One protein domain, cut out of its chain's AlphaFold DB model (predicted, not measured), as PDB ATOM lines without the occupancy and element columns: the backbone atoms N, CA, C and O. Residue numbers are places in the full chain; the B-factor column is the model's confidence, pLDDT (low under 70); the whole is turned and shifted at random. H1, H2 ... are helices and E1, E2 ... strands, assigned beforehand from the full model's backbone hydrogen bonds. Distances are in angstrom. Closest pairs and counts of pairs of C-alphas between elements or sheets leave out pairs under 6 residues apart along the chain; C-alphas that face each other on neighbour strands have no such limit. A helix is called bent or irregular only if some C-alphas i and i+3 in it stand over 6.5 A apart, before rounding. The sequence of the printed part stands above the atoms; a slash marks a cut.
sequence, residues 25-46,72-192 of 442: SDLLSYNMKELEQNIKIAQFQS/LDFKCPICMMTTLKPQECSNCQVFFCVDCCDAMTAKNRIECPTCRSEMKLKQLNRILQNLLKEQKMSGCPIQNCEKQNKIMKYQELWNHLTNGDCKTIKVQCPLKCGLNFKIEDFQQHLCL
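Overview. This is residues 25 to 46 and 72 to 192 of the 442 residues of an uncharacterized protein of Oxytricha trifallax (UniProt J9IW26). Two small strand-and-helix parts lie at the two ends of a bent arrangement, and H3 and H4 with their long link join them along one side. At one end is the three-stranded sheet E2, E1, E3 with H2 beside its strands; at the other is the small hairpin E4 and E5, between H1 and H5. The printed part has 143 residues, with five named helices and five named strands in the order H1, E1, E2, H2, E3, H3, H4, E4, E5, H5. Both sheets, of order E2, E1, E3 and E4, E5, are antiparallel, and the class is mixed, helices and strands. The whole is compact, with a radius of gyration of the C-alphas of 16.4 A and spans of 51 by 35 by 28 A.

Arrangement. Start at H1, residues 25 to 46, which has a kink of 49 degrees near residue 34. Its closest C-alphas to E4, residues 170 to 172, are those of Leu 35 and Val 171, 5.9 A apart. Past the cut, look at E1, residues 86 to 89, and E2, residues 95 to 97, a hairpin with a tight link; N 87 and O 96 are within hydrogen-bond range at 2.8 A. E1 is the inner strand, and its other neighbour is E3, residues 121 to 123, antiparallel, with N 88 and O 122 at 2.9 A. H2, residues 98 to 106, is on this sheet at a height over the sheet of 5.9 A, over none of its strands, but only just, with 2 of its C-alphas on E2; the closest C-alphas of H2 and E1 are those of Val 98 and Gln 87, 5.9 A apart. E2, H2 and E3 form a split strand-helix-strand unit, two strands of one sheet that are not neighbours, with a helix between them along the chain and E1 between them in the sheet, and its crossover is right-handed. Next find H3, residues 126 to 134, which touches H4, residues 154 to 162, about perpendicular at 77 degrees, closest at the C-alphas of Lys 133 and Gln 155, 4.9 A. H4 and H1 are close but not clearly touching, closest at the C-alphas of Thr 162 and Met 32, 6.4 A. E4 forms a hairpin with E5, residues 180 to 182, where N 171 and O 181 are 2.8 A apart. H5, residues 183 to 192, comes closest to E4 at the C-alphas of Ile 183 and Lys 170, 6.3 A, and is apart from H1. Each O i to N i+4 pair is within hydrogen-bond range in H2, H3 and H4, against 13 of 18 in H1 and 4 of 6 in H5.

Along the chain. Find C-alpha 25 at (103.864, 117.311, 70.019); from there H1 runs 29.0 A to Ser 46. E1 begins at C-alpha 86, (93.322, 110.800, 91.501), and is 9.9 A long; E2 measures 7.0 A and E3 6.9 A. H2 is 12.3 A, H3 12.7 A and H4 11.9 A from first to last C-alpha. E4 measures 6.9 A and E5 7.2 A. H5, 14.8 A long, ends at C-alpha 192, (99.281, 134.615, 62.834); it is irregular, with C-alphas 184 and 187 7.4 A apart.

Size, cuts and confidence. The two C-alphas farthest apart are those of Asn 91 and Leu 192, at 51.0 A. Residues 47 to 71 are cut out, and C-alphas 46 and 72 are 26.7 A apart across the cut. The links from H2 to E3, 14 residues, and from H3 to H4, 19 residues, are long; in the latter, residues 136 to 137 pair antiparallel with 152 to 153. The mean pLDDT of the printed part is 85.2; the residues under 70 are 25 to 46, and the mean of H1 is 53.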
ATOM      1  N   SER A  25     103.667 118.181  68.850       57.03
ATOM      2  CA  SER A  25     103.864 117.311  70.019       57.03
ATOM      3  C   SER A  25     104.444 118.027  71.242       57.03
ATOM      4  O   SER A  25     103.954 117.831  72.351       57.03
ATOM      5  N   ASP A  26     105.465 118.863  71.057       60.50
ATOM      6  CA  ASP A  26     106.147 119.566  72.148       60.50
ATOM      7  C   ASP A  26     105.257 120.685  72.697       60.50
ATOM      8  O   ASP A  26     105.128 120.855  73.911       60.50
ATOM      9  N   LEU A  27     104.529 121.357  71.807       60.31
ATOM     10  CA  LEU A  27     103.518 122.345  72.162       60.31
ATOM     11  C   LEU A  27     102.272 121.726  72.785       60.31
ATOM     12  O   LEU A  27     101.767 122.290  73.747       60.31
ATOM     13  N   LEU A  28     101.807 120.566  72.311       58.94
ATOM     14  CA  LEU A  28     100.760 119.808  72.994       58.94
ATOM     15  C   LEU A  28     101.247 119.395  74.377       58.94
ATOM     16  O   LEU A  28     100.495 119.539  75.320       58.94
ATOM     17  N   SER A  29     102.502 118.983  74.564       60.47
ATOM     18  CA  SER A  29     103.012 118.628  75.897       60.47
ATOM     19  C   SER A  29     103.092 119.824  76.867       60.47
ATOM     20  O   SER A  29     102.809 119.668  78.059       60.47
ATOM     21  N   TYR A  30     103.417 121.021  76.364       59.31
ATOM     22  CA  TYR A  30     103.399 122.274  77.128       59.31
ATOM     23  C   TYR A  30     101.965 122.707  77.441       59.31
ATOM     24  O   TYR A  30     101.599 122.867  78.609       59.31
ATOM     25  N   ASN A  31     101.130 122.781  76.403       56.06
ATOM     26  CA  ASN A  31      99.714 123.071  76.527       56.06
ATOM     27  C   ASN A  31      99.003 122.003  77.329       56.06
ATOM     28  O   ASN A  31      98.002 122.334  77.906       56.06
ATOM     29  N   MET A  32      99.479 120.771  77.462       59.38
ATOM     30  CA  MET A  32      98.810 119.769  78.283       59.38
ATOM     31  C   MET A  32      98.813 120.150  79.757       59.38
ATOM     32  O   MET A  32      97.809 119.951  80.429       59.38
ATOM     33  N   LYS A  33      99.880 120.781  80.255       59.94
ATOM     34  CA  LYS A  33      99.904 121.318  81.624       59.94
ATOM     35  C   LYS A  33      98.969 122.518  81.793       59.94
ATOM     36  O   LYS A  33      98.391 122.699  82.861       59.94
ATOM     37  N   GLU A  34      98.801 123.321  80.747       55.66
ATOM     38  CA  GLU A  34      97.971 124.533  80.749       55.66
ATOM     39  C   GLU A  34      96.502 124.255  80.354       55.66
ATOM     40  O   GLU A  34      95.594 124.925  80.814       55.66
ATOM     41  N   LEU A  35      96.238 123.206  79.581       53.59
ATOM     42  CA  LEU A  35      94.951 122.611  79.207       53.59
ATOM     43  C   LEU A  35      94.398 121.843  80.398       53.59
ATOM     44  O   LEU A  35      93.227 122.003  80.720       53.59
ATOM     45  N   GLU A  36      95.255 121.102  81.111       58.72
ATOM     46  CA  GLU A  36      94.951 120.626  82.459       58.72
ATOM     47  C   GLU A  36      94.495 121.806  83.317       58.72
ATOM     48  O   GLU A  36      93.481 121.686  83.984       58.72
ATOM     49  N   GLN A  37      95.147 122.975  83.245       53.44
ATOM     50  CA  GLN A  37      94.703 124.180  83.956       53.44
ATOM     51  C   GLN A  37      93.435 124.854  83.385       53.44
ATOM     52  O   GLN A  37      92.636 125.356  84.167       53.44
ATOM     53  N   ASN A  38      93.195 124.841  82.072       46.41
ATOM     54  CA  ASN A  38      92.104 125.568  81.406       46.41
ATOM     55  C   ASN A  38      90.790 124.776  81.323       46.41
ATOM     56  O   ASN A  38      89.717 125.377  81.423       46.41
ATOM     57  N   ILE A  39      90.848 123.437  81.256       53.12
ATOM     58  CA  ILE A  39      89.687 122.562  81.507       53.12
ATOM     59  C   ILE A  39      89.072 122.913  82.878       53.12
ATOM     60  O   ILE A  39      87.850 122.959  83.005       53.12
ATOM     61  N   LYS A  40      89.898 123.294  83.870       51.78
ATOM     62  CA  LYS A  40      89.446 123.719  85.211       51.78
ATOM     63  C   LYS A  40      88.624 125.010  85.212       51.78
ATOM     64  O   LYS A  40      87.785 125.158  86.090       51.78
ATOM     65  N   ILE A  41      88.860 125.954  84.295       43.09
ATOM     66  CA  ILE A  41      88.184 127.268  84.305       43.09
ATOM     67  C   ILE A  41      86.902 127.223  83.471       43.09
ATOM     68  O   ILE A  41      85.858 127.697  83.920       43.09
ATOM     69  N   ALA A  42      86.962 126.614  82.282       41.16
ATOM     70  CA  ALA A  42      85.823 126.566  81.368       41.16
ATOM     71  C   ALA A  42      84.638 125.756  81.931       41.16
ATOM     72  O   ALA A  42      83.497 126.104  81.647       41.16
ATOM     73  N   GLN A  43      84.892 124.732  82.756       50.72
ATOM     74  CA  GLN A  43      83.837 123.901  83.358       50.72
ATOM     75  C   GLN A  43      83.307 124.449  84.683       50.72
ATOM     76  O   GLN A  43      82.105 124.392  84.931       50.72
ATOM     77  N   PHE A  44      84.164 125.083  85.488       39.12
ATOM     78  CA  PHE A  44      83.739 125.715  86.740       39.12
ATOM     79  C   PHE A  44      82.796 126.909  86.499       39.12
ATOM     80  O   PHE A  44      81.953 127.211  87.337       39.12
ATOM     81  N   GLN A  45      82.902 127.578  85.342       36.88
ATOM     82  CA  GLN A  45      82.013 128.685  84.965       36.88
ATOM     83  C   GLN A  45      80.738 128.241  84.229       36.88
ATOM     84  O   GLN A  45      79.717 128.909  84.377       36.88
ATOM     85  N   SER A  46      80.751 127.131  83.477       41.94
ATOM     86  CA  SER A  46      79.543 126.644  82.787       41.94
ATOM     87  C   SER A  46      78.539 125.973  83.732       41.94
ATOM     88  O   SER A  46      77.339 126.083  83.507       41.94
ATOM     89  N   LEU A  72      82.982 101.991  94.153       80.25
ATOM     90  CA  LEU A  72      83.889 103.086  94.477       80.25
ATOM     91  C   LEU A  72      83.531 104.320  93.634       80.25
ATOM     92  O   LEU A  72      83.694 104.317  92.410       80.25
ATOM     93  N   ASP A  73      83.037 105.369  94.292       84.06
ATOM     94  CA  ASP A  73      82.696 106.629  93.639       84.06
ATOM     95  C   ASP A  73      83.966 107.480  93.504       84.06
ATOM     96  O   ASP A  73      84.488 108.035  94.473       84.06
ATOM     97  N   PHE A  74      84.498 107.571  92.286       88.75
ATOM     98  CA  PHE A  74      85.692 108.358  91.971       88.75
ATOM     99  C   PHE A  74      85.342 109.838  91.769       88.75
ATOM    100  O   PHE A  74      85.714 110.440  90.765       88.75
ATOM    101  N   LYS A  75      84.614 110.444  92.712       90.56
ATOM    102  CA  LYS A  75      84.285 111.876  92.705       90.56
ATOM    103  C   LYS A  75      85.181 112.647  93.660       90.56
ATOM    104  O   LYS A  75      85.376 112.261  94.807       90.56
ATOM    105  N   CYS A  76      85.713 113.764  93.180       93.06
ATOM    106  CA  CYS A  76      86.555 114.660  93.955       93.06
ATOM    107  C   CYS A  76      85.666 115.567  94.817       93.06
ATOM    108  O   CYS A  76      84.936 116.376  94.248       93.06
ATOM    109  N   PRO A  77      85.769 115.565  96.156       94.62
ATOM    110  CA  PRO A  77      84.959 116.444  97.007       94.62
ATOM    111  C   PRO A  77      85.228 117.946  96.830       94.62
ATOM    112  O   PRO A  77      84.500 118.766  97.377       94.62
ATOM    113  N   ILE A  78      86.308 118.324  96.135       93.44
ATOM    114  CA  ILE A  78      86.693 119.730  95.945       93.44
ATOM    115  C   ILE A  78      85.994 120.323  94.719       93.44
ATOM    116  O   ILE A  78      85.441 121.415  94.807       93.44
ATOM    117  N   CYS A  79      86.027 119.623  93.582       89.44
ATOM    118  CA  CYS A  79      85.376 120.083  92.353       89.44
ATOM    119  C   CYS A  79      84.021 119.418  92.093       89.44
ATOM    120  O   CYS A  79      83.349 119.814  91.155       89.44
ATOM    121  N   MET A  80      83.633 118.416  92.892       89.56
ATOM    122  CA  MET A  80      82.431 117.583  92.730       89.56
ATOM    123  C   MET A  80      82.346 116.813  91.401       89.56
ATOM    124  O   MET A  80      81.321 116.210  91.098       89.56
ATOM    125  N   MET A  81      83.446 116.764  90.647       84.25
ATOM    126  CA  MET A  81      83.560 116.053  89.374       84.25
ATOM    127  C   MET A  81      84.294 114.726  89.540       84.25
ATOM    128  O   MET A  81      84.961 114.487  90.553       84.25
ATOM    129  N   THR A  82      84.237 113.880  88.511       84.06
ATOM    130  CA  THR A  82      85.081 112.686  88.438       84.06
ATOM    131  C   THR A  82      86.556 113.060  88.603       84.06
ATOM    132  O   THR A  82      87.060 113.980  87.955       84.06
ATOM    133  N   THR A  83      87.267 112.349  89.475       87.75
ATOM    134  CA  THR A  83      88.663 112.627  89.795       87.75
ATOM    135  C   THR A  83      89.569 112.429  88.586       87.75
ATOM    136  O   THR A  83      89.714 111.311  88.093       87.75
ATOM    137  N   LEU A  84      90.244 113.494  88.158       85.75
ATOM    138  CA  LEU A  84      91.303 113.450  87.151       85.75
ATOM    139  C   LEU A  84      92.660 113.312  87.841       85.75
ATOM    140  O   LEU A  84      92.974 114.095  88.739       85.75
ATOM    141  N   LYS A  85      93.456 112.315  87.427       88.25
ATOM    142  CA  LYS A  85      94.702 111.903  88.106       88.25
ATOM    143  C   LYS A  85      94.474 111.795  89.622       88.25
ATOM    144  O   LYS A  85      94.977 112.631  90.371       88.25
ATOM    145  N   PRO A  86      93.673 110.832  90.095       93.44
ATOM    146  CA  PRO A  86      93.322 110.800  91.501       93.44
ATOM    147  C   PRO A  86      94.550 110.616  92.403       93.44
ATOM    148  O   PRO A  86      95.533 109.957  92.055       93.44
ATOM    149  N   GLN A  87      94.460 111.202  93.588       95.88
ATOM    150  CA  GLN A  87      95.309 110.963  94.742       95.88
ATOM    151  C   GLN A  87      94.422 110.601  95.922       95.88
ATOM    152  O   GLN A  87      93.321 111.122  96.071       95.88
ATOM    153  N   GLU A  88      94.914 109.709  96.763       96.69
ATOM    154  CA  GLU A  88      94.185 109.180  97.905       96.69
ATOM    155  C   GLU A  88      94.676 109.855  99.190       96.69
ATOM    156  O   GLU A  88      95.885 109.936  99.441       96.69
ATOM    157  N   CYS A  89      93.758 110.335 100.033       96.88
ATOM    158  CA  CYS A  89      94.127 110.792 101.369       96.88
ATOM    159  C   CYS A  89      94.536 109.601 102.243       96.88
ATOM    160  O   CYS A  89      93.745 108.701 102.495       96.88
ATOM    161  N   SER A  90      95.740 109.648 102.811       96.81
ATOM    162  CA  SER A  90      96.290 108.572 103.649       96.81
ATOM    163  C   SER A  90      95.465 108.253 104.895       96.81
ATOM    164  O   SER A  90      95.648 107.178 105.457       96.81
ATOM    165  N   ASN A  91      94.621 109.188 105.346       96.69
ATOM    166  CA  ASN A  91      93.860 109.065 106.588       96.69
ATOM    167  C   ASN A  91      92.432 108.558 106.348       96.69
ATOM    168  O   ASN A  91      91.969 107.697 107.082       96.69
ATOM    169  N   CYS A  92      91.733 109.089 105.339       95.94
ATOM    170  CA  CYS A  92      90.320 108.770 105.080       95.94
ATOM    171  C   CYS A  92      90.061 108.063 103.748       95.94
ATOM    172  O   CYS A  92      88.911 107.782 103.444       95.94
ATOM    173  N   GLN A  93      91.105 107.807 102.953       94.88
ATOM    174  CA  GLN A  93      91.046 107.091 101.671       94.88
ATOM    175  C   GLN A  93      90.153 107.739 100.599       94.88
ATOM    176  O   GLN A  93      89.892 107.154  99.555       94.88
ATOM    177  N   VAL A  94      89.722 108.983 100.818       95.25
ATOM    178  CA  VAL A  94      88.957 109.761  99.838       95.25
ATOM    179  C   VAL A  94      89.865 110.199  98.691       95.25
ATOM    180  O   VAL A  94      91.022 110.581  98.914       95.25
ATOM    181  N   PHE A  95      89.327 110.152  97.472       95.06
ATOM    182  CA  PHE A  95      90.036 110.516  96.253       95.06
ATOM    183  C   PHE A  95      89.874 112.000  95.917       95.06
ATOM    184  O   PHE A  95      88.786 112.567  95.976       95.06
ATOM    185  N   PHE A  96      90.970 112.624  95.503       95.56
ATOM    186  CA  PHE A  96      91.029 114.016  95.071       95.56
ATOM    187  C   PHE A  96      91.767 114.114  93.738       95.56
ATOM    188  O   PHE A  96      92.678 113.331  93.485       95.56
ATOM    189  N   CYS A  97      91.439 115.092  92.896       92.69
ATOM    190  CA  CYS A  97      92.294 115.413  91.749       92.69
ATOM    191  C   CYS A  97      93.637 115.972  92.248       92.69
ATOM    192  O   CYS A  97      93.615 116.857  93.109       92.69
ATOM    193  N   VAL A  98      94.771 115.552  91.663       92.19
ATOM    194  CA  VAL A  98      96.111 116.139  91.940       92.19
ATOM    195  C   VAL A  98      96.048 117.665  91.958       92.19
ATOM    196  O   VAL A  98      96.468 118.313  92.910       92.19
ATOM    197  N   ASP A  99      95.417 118.243  90.943       85.31
ATOM    198  CA  ASP A  99      95.335 119.689  90.793       85.31
ATOM    199  C   ASP A  99      94.496 120.393  91.864       85.31
ATOM    200  O   ASP A  99      94.790 121.524  92.247       85.31
ATOM    201  N   CYS A 100      93.423 119.748  92.331       92.06
ATOM    202  CA  CYS A 100      92.592 120.295  93.403       92.06
ATOM    203  C   CYS A 100      93.392 120.342  94.710       92.06
ATOM    204  O   CYS A 100      93.317 121.322  95.452       92.06
ATOM    205  N   CYS A 101      94.198 119.309  94.955       92.81
ATOM    206  CA  CYS A 101      95.121 119.253  96.077       92.81
ATOM    207  C   CYS A 101      96.223 120.314  95.982       92.81
ATOM    208  O   CYS A 101      96.479 121.008  96.968       92.81
ATOM    209  N   ASP A 102      96.833 120.490  94.808       92.06
ATOM    210  CA  ASP A 102      97.870 121.502  94.579       92.06
ATOM    211  C   ASP A 102      97.314 122.919  94.783       92.06
ATOM    212  O   ASP A 102      97.917 123.733  95.485       92.06
ATOM    213  N   ALA A 103      96.118 123.202  94.253       90.75
ATOM    214  CA  ALA A 103      95.445 124.489  94.425       90.75
ATOM    215  C   ALA A 103      95.077 124.783  95.891       90.75
ATOM    216  O   ALA A 103      95.149 125.935  96.326       90.75
ATOM    217  N   MET A 104      94.689 123.765  96.669       94.12
ATOM    218  CA  MET A 104      94.478 123.919  98.113       94.12
ATOM    219  C   MET A 104      95.786 124.183  98.859       94.12
ATOM    220  O   MET A 104      95.853 125.106  99.674       94.12
ATOM    221  N   THR A 105      96.829 123.416  98.540       91.06
ATOM    222  CA  THR A 105      98.149 123.532  99.173       91.06
ATOM    223  C   THR A 105      98.760 124.908  98.905       91.06
ATOM    224  O   THR A 105      99.261 125.545  99.828       91.06
ATOM    225  N   ALA A 106      98.624 125.433  97.682       90.25
ATOM    226  CA  ALA A 106      99.070 126.778  97.310       90.25
ATOM    227  C   ALA A 106      98.362 127.901  98.096       90.25
ATOM    228  O   ALA A 106      98.926 128.976  98.284       90.25
ATOM    229  N   LYS A 107      97.141 127.657  98.594       92.75
ATOM    230  CA  LYS A 107      96.396 128.570  99.482       92.75
ATOM    231  C   LYS A 107      96.697 128.332 100.969       92.75
ATOM    232  O   LYS A 107      95.922 128.773 101.817       92.75
ATOM    233  N   ASN A 108      97.783 127.624 101.289       89.31
ATOM    234  CA  ASN A 108      98.180 127.220 102.641       89.31
ATOM    235  C   ASN A 108      97.112 126.401 103.393       89.31
ATOM    236  O   ASN A 108      97.056 126.431 104.621       89.31
ATOM    237  N   ARG A 109      96.256 125.654 102.679       87.06
ATOM    238  CA  ARG A 109      95.311 124.711 103.296       87.06
ATOM    239  C   ARG A 109      95.913 123.311 103.291       87.06
ATOM    240  O   ARG A 109      95.892 122.635 102.269       87.06
ATOM    241  N   ILE A 110      96.448 122.899 104.439       92.88
ATOM    242  CA  ILE A 110      97.155 121.617 104.619       92.88
ATOM    243  C   ILE A 110      96.226 120.549 105.228       92.88
ATOM    244  O   ILE A 110      96.662 119.455 105.554       92.88
ATOM    245  N   GLU A 111      94.932 120.823 105.391       97.38
ATOM    246  CA  GLU A 111      93.968 119.879 105.968       97.38
ATOM    247  C   GLU A 111      93.081 119.256 104.885       97.38
ATOM    248  O   GLU A 111      92.617 119.931 103.965       97.38
ATOM    249  N   CYS A 112      92.821 117.953 105.006       97.06
ATOM    250  CA  CYS A 112      91.892 117.238 104.140       97.06
ATOM    251  C   CYS A 112      90.471 117.808 104.314       97.06
ATOM    252  O   CYS A 112      89.978 117.844 105.444       97.06
ATOM    253  N   PRO A 113      89.758 118.182 103.235       95.94
ATOM    254  CA  PRO A 113      88.446 118.818 103.348       95.94
ATOM    255  C   PRO A 113      87.371 117.858 103.881       95.94
ATOM    256  O   PRO A 113      86.358 118.310 104.407       95.94
ATOM    257  N   THR A 114      87.604 116.545 103.791       96.62
ATOM    258  CA  THR A 114      86.660 115.524 104.261       96.62
ATOM    259  C   THR A 114      86.914 115.117 105.712       96.62
ATOM    260  O   THR A 114      85.984 115.114 106.511       96.62
ATOM    261  N   CYS A 115      88.161 114.795 106.087       97.06
ATOM    262  CA  CYS A 115      88.478 114.288 107.435       97.06
ATOM    263  C   CYS A 115      89.177 115.290 108.363       97.06
ATOM    264  O   CYS A 115      89.480 114.939 109.503       97.06
ATOM    265  N   ARG A 116      89.476 116.504 107.884       96.56
ATOM    266  CA  ARG A 116      90.138 117.599 108.627       96.56
ATOM    267  C   ARG A 116      91.507 117.259 109.231       96.56
ATOM    268  O   ARG A 116      92.047 118.015 110.023       96.56
ATOM    269  N   SER A 117      92.084 116.118 108.865       96.88
ATOM    270  CA  SER A 117      93.441 115.736 109.258       96.88
ATOM    271  C   SER A 117      94.467 116.335 108.299       96.88
ATOM    272  O   SER A 117      94.131 116.632 107.151       96.88
ATOM    273  N   GLU A 118      95.729 116.429 108.726       96.69
ATOM    274  CA  GLU A 118      96.849 116.831 107.865       96.69
ATOM    275  C   GLU A 118      96.853 116.025 106.548       96.69
ATOM    276  O   GLU A 118      96.802 114.787 106.538       96.69
ATOM    277  N   MET A 119      96.874 116.738 105.425       95.50
ATOM    278  CA  MET A 119      96.653 116.210 104.087       95.50
ATOM    279  C   MET A 119      97.904 115.493 103.581       95.50
ATOM    280  O   MET A 119      98.791 116.074 102.961       95.50
ATOM    281  N   LYS A 120      97.963 114.185 103.839       95.88
ATOM    282  CA  LYS A 120      99.002 113.287 103.315       95.88
ATOM    283  C   LYS A 120      98.455 112.526 102.122       95.88
ATOM    284  O   LYS A 120      97.679 111.588 102.293       95.88
ATOM    285  N   LEU A 121      98.850 112.920 100.919       96.31
ATOM    286  CA  LEU A 121      98.373 112.308  99.681       96.31
ATOM    287  C   LEU A 121      99.275 111.149  99.260       96.31
ATOM    288  O   LEU A 121     100.501 111.254  99.296       96.31
ATOM    289  N   LYS A 122      98.659 110.051  98.828       96.19
ATOM    290  CA  LYS A 122      99.330 108.904  98.215       96.19
ATOM    291  C   LYS A 122      98.841 108.731  96.783       96.19
ATOM    292  O   LYS A 122      97.707 109.065  96.447       96.19
ATOM    293  N   GLN A 123      99.710 108.202  95.927       94.12
ATOM    294  CA  GLN A 123      99.270 107.707  94.625       94.12
ATOM    295  C   GLN A 123      98.393 106.469  94.824       94.12
ATOM    296  O   GLN A 123      98.670 105.661  95.712       94.12
ATOM    297  N   LEU A 124      97.374 106.311  93.975       93.25
ATOM    298  CA  LEU A 124      96.512 105.132  94.009       93.25
ATOM    299  C   LEU A 124      97.345 103.869  93.837       93.25
ATOM    300  O   LEU A 124      98.272 103.825  93.020       93.25
ATOM    301  N   ASN A 125      96.962 102.819  94.558       93.31
ATOM    302  CA  ASN A 125      97.549 101.508  94.348       93.31
ATOM    303  C   ASN A 125      97.258 101.000  92.916       93.31
ATOM    304  O   ASN A 125      96.322 101.436  92.240       93.31
ATOM    305  N   ARG A 126      98.063 100.044  92.444       93.81
ATOM    306  CA  ARG A 126      97.957  99.503  91.077       93.81
ATOM    307  C   ARG A 126      96.569  98.923  90.758       93.81
ATOM    308  O   ARG A 126      96.141  98.989  89.611       93.81
ATOM    309  N   ILE A 127      95.882  98.354  91.749       93.00
ATOM    310  CA  ILE A 127      94.566  97.721  91.571       93.00
ATOM    311  C   ILE A 127      93.502  98.791  91.308       93.00
ATOM    312  O   ILE A 127      92.803  98.716  90.304       93.00
ATOM    313  N   LEU A 128      93.445  99.828  92.145       91.12
ATOM    314  CA  LEU A 128      92.539 100.964  92.000       91.12
ATOM    315  C   LEU A 128      92.805 101.741  90.708       91.12
ATOM    316  O   LEU A 128      91.861 102.152  90.045       91.12
ATOM    317  N   GLN A 129      94.069 101.883  90.296       91.00
ATOM    318  CA  GLN A 129      94.396 102.476  88.994       91.00
ATOM    319  C   GLN A 129      93.815 101.669  87.826       91.00
ATOM    320  O   GLN A 129      93.327 102.256  86.865       91.00
ATOM    321  N   ASN A 130      93.870 100.337  87.886       91.62
ATOM    322  CA  ASN A 130      93.291  99.490  86.844       91.62
ATOM    323  C   ASN A 130      91.756  99.537  86.864       91.62
ATOM    324  O   ASN A 130      91.151  99.611  85.800       91.62
ATOM    325  N   LEU A 131      91.139  99.550  88.051       91.75
ATOM    326  CA  LEU A 131      89.688  99.705  88.196       91.75
ATOM    327  C   LEU A 131      89.206 101.041  87.626       91.75
ATOM    328  O   LEU A 131      88.281 101.057  86.820       91.75
ATOM    329  N   LEU A 132      89.885 102.138  87.971       89.12
ATOM    330  CA  LEU A 132      89.590 103.463  87.433       89.12
ATOM    331  C   LEU A 132      89.666 103.466  85.906       89.12
ATOM    332  O   LEU A 132      88.744 103.935  85.257       89.12
ATOM    333  N   LYS A 133      90.736 102.909  85.320       91.38
ATOM    334  CA  LYS A 133      90.917 102.861  83.859       91.38
ATOM    335  C   LYS A 133      89.757 102.191  83.128       91.38
ATOM    336  O   LYS A 133      89.429 102.629  82.028       91.38
ATOM    337  N   GLU A 134      89.163 101.164  83.729       92.88
ATOM    338  CA  GLU A 134      88.046 100.398  83.165       92.88
ATOM    339  C   GLU A 134      86.669 100.998  83.482       92.88
ATOM    340  O   GLU A 134      85.674 100.616  82.858       92.88
ATOM    341  N   GLN A 135      86.592 101.952  84.414       90.31
ATOM    342  CA  GLN A 135      85.340 102.587  84.797       90.31
ATOM    343  C   GLN A 135      84.737 103.357  83.621       90.31
ATOM    344  O   GLN A 135      85.400 104.167  82.967       90.31
ATOM    345  N   LYS A 136      83.454 103.100  83.362       91.19
ATOM    346  CA  LYS A 136      82.665 103.806  82.352       91.19
ATOM    347  C   LYS A 136      82.137 105.110  82.932       91.19
ATOM    348  O   LYS A 136      81.583 105.113  84.027       91.19
ATOM    349  N   MET A 137      82.283 106.193  82.185       86.75
ATOM    350  CA  MET A 137      81.885 107.535  82.604       86.75
ATOM    351  C   MET A 137      81.065 108.206  81.508       86.75
ATOM    352  O   MET A 137      81.109 107.786  80.346       86.75
ATOM    353  N   SER A 138      80.333 109.261  81.875       84.56
ATOM    354  CA  SER A 138      79.837 110.228  80.897       84.56
ATOM    355  C   SER A 138      81.016 110.739  80.070       84.56
ATOM    356  O   SER A 138      82.136 110.824  80.575       84.56
ATOM    357  N   GLY A 139      80.774 111.004  78.792       88.50
ATOM    358  CA  GLY A 139      81.823 111.319  77.835       88.50
ATOM    359  C   GLY A 139      82.504 112.663  78.067       88.50
ATOM    360  O   GLY A 139      82.661 113.131  79.191       88.50
ATOM    361  N   CYS A 140      82.972 113.291  76.993       88.69
ATOM    362  CA  CYS A 140      83.751 114.520  77.114       88.69
ATOM    363  C   CYS A 140      82.938 115.653  77.776       88.69
ATOM    364  O   CYS A 140      81.942 116.084  77.207       88.69
ATOM    365  N   PRO A 141      83.369 116.221  78.914       84.62
ATOM    366  CA  PRO A 141      82.600 117.257  79.611       84.62
ATOM    367  C   PRO A 141      82.635 118.635  78.916       84.62
ATOM    368  O   PRO A 141      82.183 119.634  79.465       84.62
ATOM    369  N   ILE A 142      83.212 118.734  77.716       86.94
ATOM    370  CA  ILE A 142      83.327 119.977  76.951       86.94
ATOM    371  C   ILE A 142      82.127 120.095  76.012       86.94
ATOM    372  O   ILE A 142      81.879 119.207  75.192       86.94
ATOM    373  N   GLN A 143      81.410 121.218  76.106       89.50
ATOM    374  CA  GLN A 143      80.268 121.507  75.241       89.50
ATOM    375  C   GLN A 143      80.657 121.430  73.757       89.50
ATOM    376  O   GLN A 143      81.728 121.889  73.351       89.50
ATOM    377  N   ASN A 144      79.759 120.870  72.944       92.88
ATOM    378  CA  ASN A 144      79.924 120.680  71.497       92.88
ATOM    379  C   ASN A 144      81.017 119.673  71.097       92.88
ATOM    380  O   ASN A 144      81.374 119.594  69.924       92.88
ATOM    381  N   CYS A 145      81.558 118.890  72.034       94.25
ATOM    382  CA  CYS A 145      82.416 117.769  71.670       94.25
ATOM    383  C   CYS A 145      81.579 116.602  71.117       94.25
ATOM    384  O   CYS A 145      80.587 116.190  71.716       94.25
ATOM    385  N   GLU A 146      82.033 115.974  70.027       95.25
ATOM    386  CA  GLU A 146      81.411 114.774  69.431       95.25
ATOM    387  C   GLU A 146      81.297 113.580  70.399       95.25
ATOM    388  O   GLU A 146      80.576 112.607  70.143       95.25
ATOM    389  N   LYS A 147      82.058 113.618  71.497       94.50
ATOM    390  CA  LYS A 147      82.079 112.600  72.545       94.50
ATOM    391  C   LYS A 147      81.324 113.013  73.808       94.50
ATOM    392  O   LYS A 147      81.355 112.242  74.754       94.50
ATOM    393  N   GLN A 148      80.641 114.161  73.850       91.38
ATOM    394  CA  GLN A 148      80.014 114.680  75.075       91.38
ATOM    395  C   GLN A 148      78.994 113.718  75.705       91.38
ATOM    396  O   GLN A 148      79.058 113.432  76.896       91.38
ATOM    397  N   ASN A 149      78.125 113.120  74.887       90.94
ATOM    398  CA  ASN A 149      77.068 112.208  75.349       90.94
ATOM    399  C   ASN A 149      77.413 110.718  75.167       90.94
ATOM    400  O   ASN A 149      76.528 109.866  75.200       90.94
ATOM    401  N   LYS A 150      78.687 110.379  74.921       95.19
ATOM    402  CA  LYS A 150      79.121 108.991  74.697       95.19
ATOM    403  C   LYS A 150      79.690 108.404  75.979       95.19
ATOM    404  O   LYS A 150      80.619 108.964  76.542       95.19
ATOM    405  N   ILE A 151      79.181 107.253  76.407       93.19
ATOM    406  CA  ILE A 151      79.780 106.513  77.520       93.19
ATOM    407  C   ILE A 151      81.136 105.968  77.067       93.19
ATOM    408  O   ILE A 151      81.216 105.287  76.044       93.19
ATOM    409  N   MET A 152      82.190 106.250  77.826       94.75
ATOM    410  CA  MET A 152      83.548 105.792  77.523       94.75
ATOM    411  C   MET A 152      84.324 105.425  78.780       94.75
ATOM    412  O   MET A 152      83.959 105.831  79.884       94.75
ATOM    413  N   LYS A 153      85.386 104.634  78.617       95.50
ATOM    414  CA  LYS A 153      86.272 104.286  79.733       95.50
ATOM    415  C   LYS A 153      87.066 105.511  80.189       95.50
ATOM    416  O   LYS A 153      87.431 106.346  79.360       95.50
ATOM    417  N   TYR A 154      87.427 105.587  81.471       91.25
ATOM    418  CA  TYR A 154      88.279 106.662  81.997       91.25
ATOM    419  C   TYR A 154      89.552 106.852  81.168       91.25
ATOM    420  O   TYR A 154      89.901 107.977  80.825       91.25
ATOM    421  N   GLN A 155      90.234 105.761  80.800       92.00
ATOM    422  CA  GLN A 155      91.464 105.846  80.008       92.00
ATOM    423  C   GLN A 155      91.218 106.451  78.614       92.00
ATOM    424  O   GLN A 155      92.065 107.181  78.108       92.00
ATOM    425  N   GLU A 156      90.070 106.170  77.999       94.12
ATOM    426  CA  GLU A 156      89.693 106.715  76.692       94.12
ATOM    427  C   GLU A 156      89.331 108.197  76.789       94.12
ATOM    428  O   GLU A 156      89.740 108.975  75.926       94.12
ATOM    429  N   LEU A 157      88.606 108.595  77.842       89.19
ATOM    430  CA  LEU A 157      88.320 110.001  78.117       89.19
ATOM    431  C   LEU A 157      89.612 110.772  78.385       89.19
ATOM    432  O   LEU A 157      89.821 111.839  77.812       89.19
ATOM    433  N   TRP A 158      90.486 110.213  79.221       88.44
ATOM    434  CA  TRP A 158      91.782 110.796  79.533       88.44
ATOM    435  C   TRP A 158      92.588 111.010  78.255       88.44
ATOM    436  O   TRP A 158      92.942 112.140  77.954       88.44
ATOM    437  N   ASN A 159      92.768 109.962  77.448       89.00
ATOM    438  CA  ASN A 159      93.472 110.061  76.171       89.00
ATOM    439  C   ASN A 159      92.823 111.089  75.233       89.00
ATOM    440  O   ASN A 159      93.528 111.852  74.585       89.00
ATOM    441  N   HIS A 160      91.491 111.156  75.185       90.56
ATOM    442  CA  HIS A 160      90.780 112.127  74.359       90.56
ATOM    443  C   HIS A 160      91.056 113.581  74.774       90.56
ATOM    444  O   HIS A 160      91.237 114.447  73.916       90.56
ATOM    445  N   LEU A 161      91.095 113.848  76.081       84.94
ATOM    446  CA  LEU A 161      91.431 115.164  76.617       84.94
ATOM    447  C   LEU A 161      92.926 115.461  76.458       84.94
ATOM    448  O   LEU A 161      93.281 116.600  76.170       84.94
ATOM    449  N   THR A 162      93.799 114.455  76.606       81.44
ATOM    450  CA  THR A 162      95.249 114.672  76.651       81.44
ATOM    451  C   THR A 162      95.975 114.614  75.319       81.44
ATOM    452  O   THR A 162      97.046 115.192  75.172       81.44
ATOM    453  N   ASN A 163      95.431 113.907  74.339       83.81
ATOM    454  CA  ASN A 163      96.080 113.762  73.038       83.81
ATOM    455  C   ASN A 163      95.675 114.879  72.066       83.81
ATOM    456  O   ASN A 163      96.122 114.886  70.924       83.81
ATOM    457  N   GLY A 164      94.830 115.819  72.504       80.62
ATOM    458  CA  GLY A 164      94.279 116.862  71.644       80.62
ATOM    459  C   GLY A 164      93.166 116.372  70.713       80.62
ATOM    460  O   GLY A 164      92.769 117.102  69.809       80.62
ATOM    461  N   ASP A 165      92.617 115.171  70.937       89.19
ATOM    462  CA  ASP A 165      91.501 114.641  70.141       89.19
ATOM    463  C   ASP A 165      90.235 115.509  70.286       89.19
ATOM    464  O   ASP A 165      89.354 115.503  69.424       89.19
ATOM    465  N   CYS A 166      90.099 116.231  71.401       91.62
ATOM    466  CA  CYS A 166      88.993 117.150  71.636       91.62
ATOM    467  C   CYS A 166      89.247 118.518  70.988       91.62
ATOM    468  O   CYS A 166      89.708 119.462  71.630       91.62
ATOM    469  N   LYS A 167      88.860 118.639  69.717       91.50
ATOM    470  CA  LYS A 167      88.995 119.859  68.900       91.50
ATOM    471  C   LYS A 167      88.400 121.123  69.525       91.50
ATOM    472  O   LYS A 167      88.891 122.218  69.270       91.50
ATOM    473  N   THR A 168      87.367 120.978  70.355       92.00
ATOM    474  CA  THR A 168      86.617 122.097  70.941       92.00
ATOM    475  C   THR A 168      87.240 122.696  72.201       92.00
ATOM    476  O   THR A 168      86.757 123.736  72.656       92.00
ATOM    477  N   ILE A 169      88.288 122.092  72.782       87.38
ATOM    478  CA  ILE A 169      88.889 122.650  74.001       87.38
ATOM    479  C   ILE A 169      89.564 123.978  73.677       87.38
ATOM    480  O   ILE A 169      90.307 124.079  72.703       87.38
ATOM    481  N   LYS A 170      89.325 124.987  74.520       89.38
ATOM    482  CA  LYS A 170      90.029 126.266  74.458       89.38
ATOM    483  C   LYS A 170      91.370 126.166  75.180       89.38
ATOM    484  O   LYS A 170      91.420 125.783  76.347       89.38
ATOM    485  N   VAL A 171      92.433 126.542  74.486       86.88
ATOM    486  CA  VAL A 171      93.799 126.646  75.003       86.88
ATOM    487  C   VAL A 171      94.266 128.087  74.959       86.88
ATOM    488  O   VAL A 171      93.883 128.840  74.062       86.88
ATOM    489  N   GLN A 172      95.114 128.447  75.915       87.69
ATOM    490  CA  GLN A 172      95.881 129.680  75.866       87.69
ATOM    491  C   GLN A 172      97.068 129.510  74.912       87.69
ATOM    492  O   GLN A 172      97.605 128.411  74.753       87.69
ATOM    493  N   CYS A 173      97.471 130.592  74.246       88.88
ATOM    494  CA  CYS A 173      98.660 130.563  73.408       88.88
ATOM    495  C   CYS A 173      99.913 130.203  74.236       88.88
ATOM    496  O   CYS A 173     100.237 130.943  75.170       88.88
ATOM    497  N   PRO A 174     100.689 129.175  73.844       84.88
ATOM    498  CA  PRO A 174     101.911 128.765  74.549       84.88
ATOM    499  C   PRO A 174     103.014 129.835  74.513       84.88
ATOM    500  O   PRO A 174     103.884 129.877  75.378       84.88
ATOM    501  N   LEU A 175     102.956 130.741  73.532       87.06
ATOM    502  CA  LEU A 175     103.854 131.894  73.406       87.06
ATOM    503  C   LEU A 175     103.384 133.095  74.241       87.06
ATOM    504  O   LEU A 175     103.946 134.182  74.146       87.06
ATOM    505  N   LYS A 176     102.333 132.912  75.052       89.88
ATOM    506  CA  LYS A 176     101.779 133.913  75.971       89.88
ATOM    507  C   LYS A 176     101.382 135.226  75.289       89.88
ATOM    508  O   LYS A 176     101.458 136.287  75.901       89.88
ATOM    509  N   CYS A 177     100.877 135.162  74.054       91.38
ATOM    510  CA  CYS A 177     100.306 136.334  73.376       91.38
ATOM    511  C   CYS A 177      98.979 136.817  74.004       91.38
ATOM    512  O   CYS A 177      98.466 137.869  73.643       91.38
ATOM    513  N   GLY A 178      98.417 136.053  74.952       91.62
ATOM    514  CA  GLY A 178      97.194 136.397  75.687       91.62
ATOM    515  C   GLY A 178      95.891 135.924  75.033       91.62
ATOM    516  O   GLY A 178      94.834 136.041  75.648       91.62
ATOM    517  N   LEU A 179      95.945 135.356  73.824       92.50
ATOM    518  CA  LEU A 179      94.766 134.819  73.141       92.50
ATOM    519  C   LEU A 179      94.415 133.402  73.615       92.50
ATOM    520  O   LEU A 179      95.299 132.577  73.854       92.50
ATOM    521  N   ASN A 180      93.108 133.134  73.687       91.38
ATOM    522  CA  ASN A 180      92.525 131.812  73.911       91.38
ATOM    523  C   ASN A 180      91.756 131.382  72.660       91.38
ATOM    524  O   ASN A 180      90.933 132.144  72.151       91.38
ATOM    525  N   PHE A 181      91.983 130.168  72.180       91.25
ATOM    526  CA  PHE A 181      91.379 129.668  70.942       91.25
ATOM    527  C   PHE A 181      91.202 128.151  71.022       91.25
ATOM    528  O   PHE A 181      91.733 127.508  71.928       91.25
ATOM    529  N   LYS A 182      90.398 127.568  70.132       92.44
ATOM    530  CA  LYS A 182      90.149 126.124  70.159       92.44
ATOM    531  C   LYS A 182      91.353 125.347  69.626       92.44
ATOM    532  O   LYS A 182      92.080 125.854  68.778       92.44
ATOM    533  N   ILE A 183      91.531 124.094  70.050       88.56
ATOM    534  CA  ILE A 183      92.597 123.221  69.527       88.56
ATOM    535  C   ILE A 183      92.535 123.104  67.992       88.56
ATOM    536  O   ILE A 183      93.582 123.095  67.350       88.56
ATOM    537  N   GLU A 184      91.341 123.075  67.391       91.88
ATOM    538  CA  GLU A 184      91.192 123.070  65.923       91.88
ATOM    539  C   GLU A 184      91.781 124.309  65.231       91.88
ATOM    540  O   GLU A 184      92.348 124.192  64.147       91.88
ATOM    541  N   ASP A 185      91.739 125.467  65.893       92.88
ATOM    542  CA  ASP A 185      92.242 126.740  65.368       92.88
ATOM    543  C   ASP A 185      93.737 126.948  65.676       92.88
ATOM    544  O   ASP A 185      94.327 127.966  65.302       92.88
ATOM    545  N   PHE A 186      94.384 125.999  66.363       87.62
ATOM    546  CA  PHE A 186      95.746 126.155  66.878       87.62
ATOM    547  C   PHE A 186      96.781 126.390  65.781       87.62
ATOM    548  O   PHE A 186      97.611 127.291  65.900       87.62
ATOM    549  N   GLN A 187      96.715 125.627  64.690       87.19
ATOM    550  CA  GLN A 187      97.633 125.811  63.564       87.19
ATOM    551  C   GLN A 187      97.445 127.176  62.900       87.19
ATOM    552  O   GLN A 187      98.430 127.841  62.591       87.19
ATOM    553  N   GLN A 188      96.196 127.624  62.737       91.31
ATOM    554  CA  GLN A 188      95.901 128.932  62.159       91.31
ATOM    555  C   GLN A 188      96.404 130.063  63.061       91.31
ATOM    556  O   GLN A 188      97.036 130.999  62.575       91.31
ATOM    557  N   HIS A 189      96.194 129.953  64.376       91.75
ATOM    558  CA  HIS A 189      96.737 130.906  65.337       91.75
ATOM    559  C   HIS A 189      98.270 130.949  65.286       91.75
ATOM    560  O   HIS A 189      98.841 132.032  65.212       91.75
ATOM    561  N   LEU A 190      98.950 129.799  65.247       86.25
ATOM    562  CA  LEU A 190     100.408 129.745  65.096       86.25
ATOM    563  C   LEU A 190     100.921 130.259  63.743       86.25
ATOM    564  O   LEU A 190     102.119 130.410  63.573       86.25
ATOM    565  N   CYS A 191     100.079 130.503  62.748       84.69
ATOM    566  CA  CYS A 191     100.520 131.203  61.538       84.69
ATOM    567  C   CYS A 191     100.405 132.726  61.679       84.69
ATOM    568  O   CYS A 191     101.021 133.456  60.911       84.69
ATOM    569  N   LEU A 192      99.634 133.205  62.658       88.75
ATOM    570  CA  LEU A 192      99.281 134.615  62.834       88.75
ATOM    571  C   LEU A 192      99.760 135.205  64.168       88.75
ATOM    572  O   LEU A 192      99.561 136.390  64.415       88.75
TER     573      LEU A 192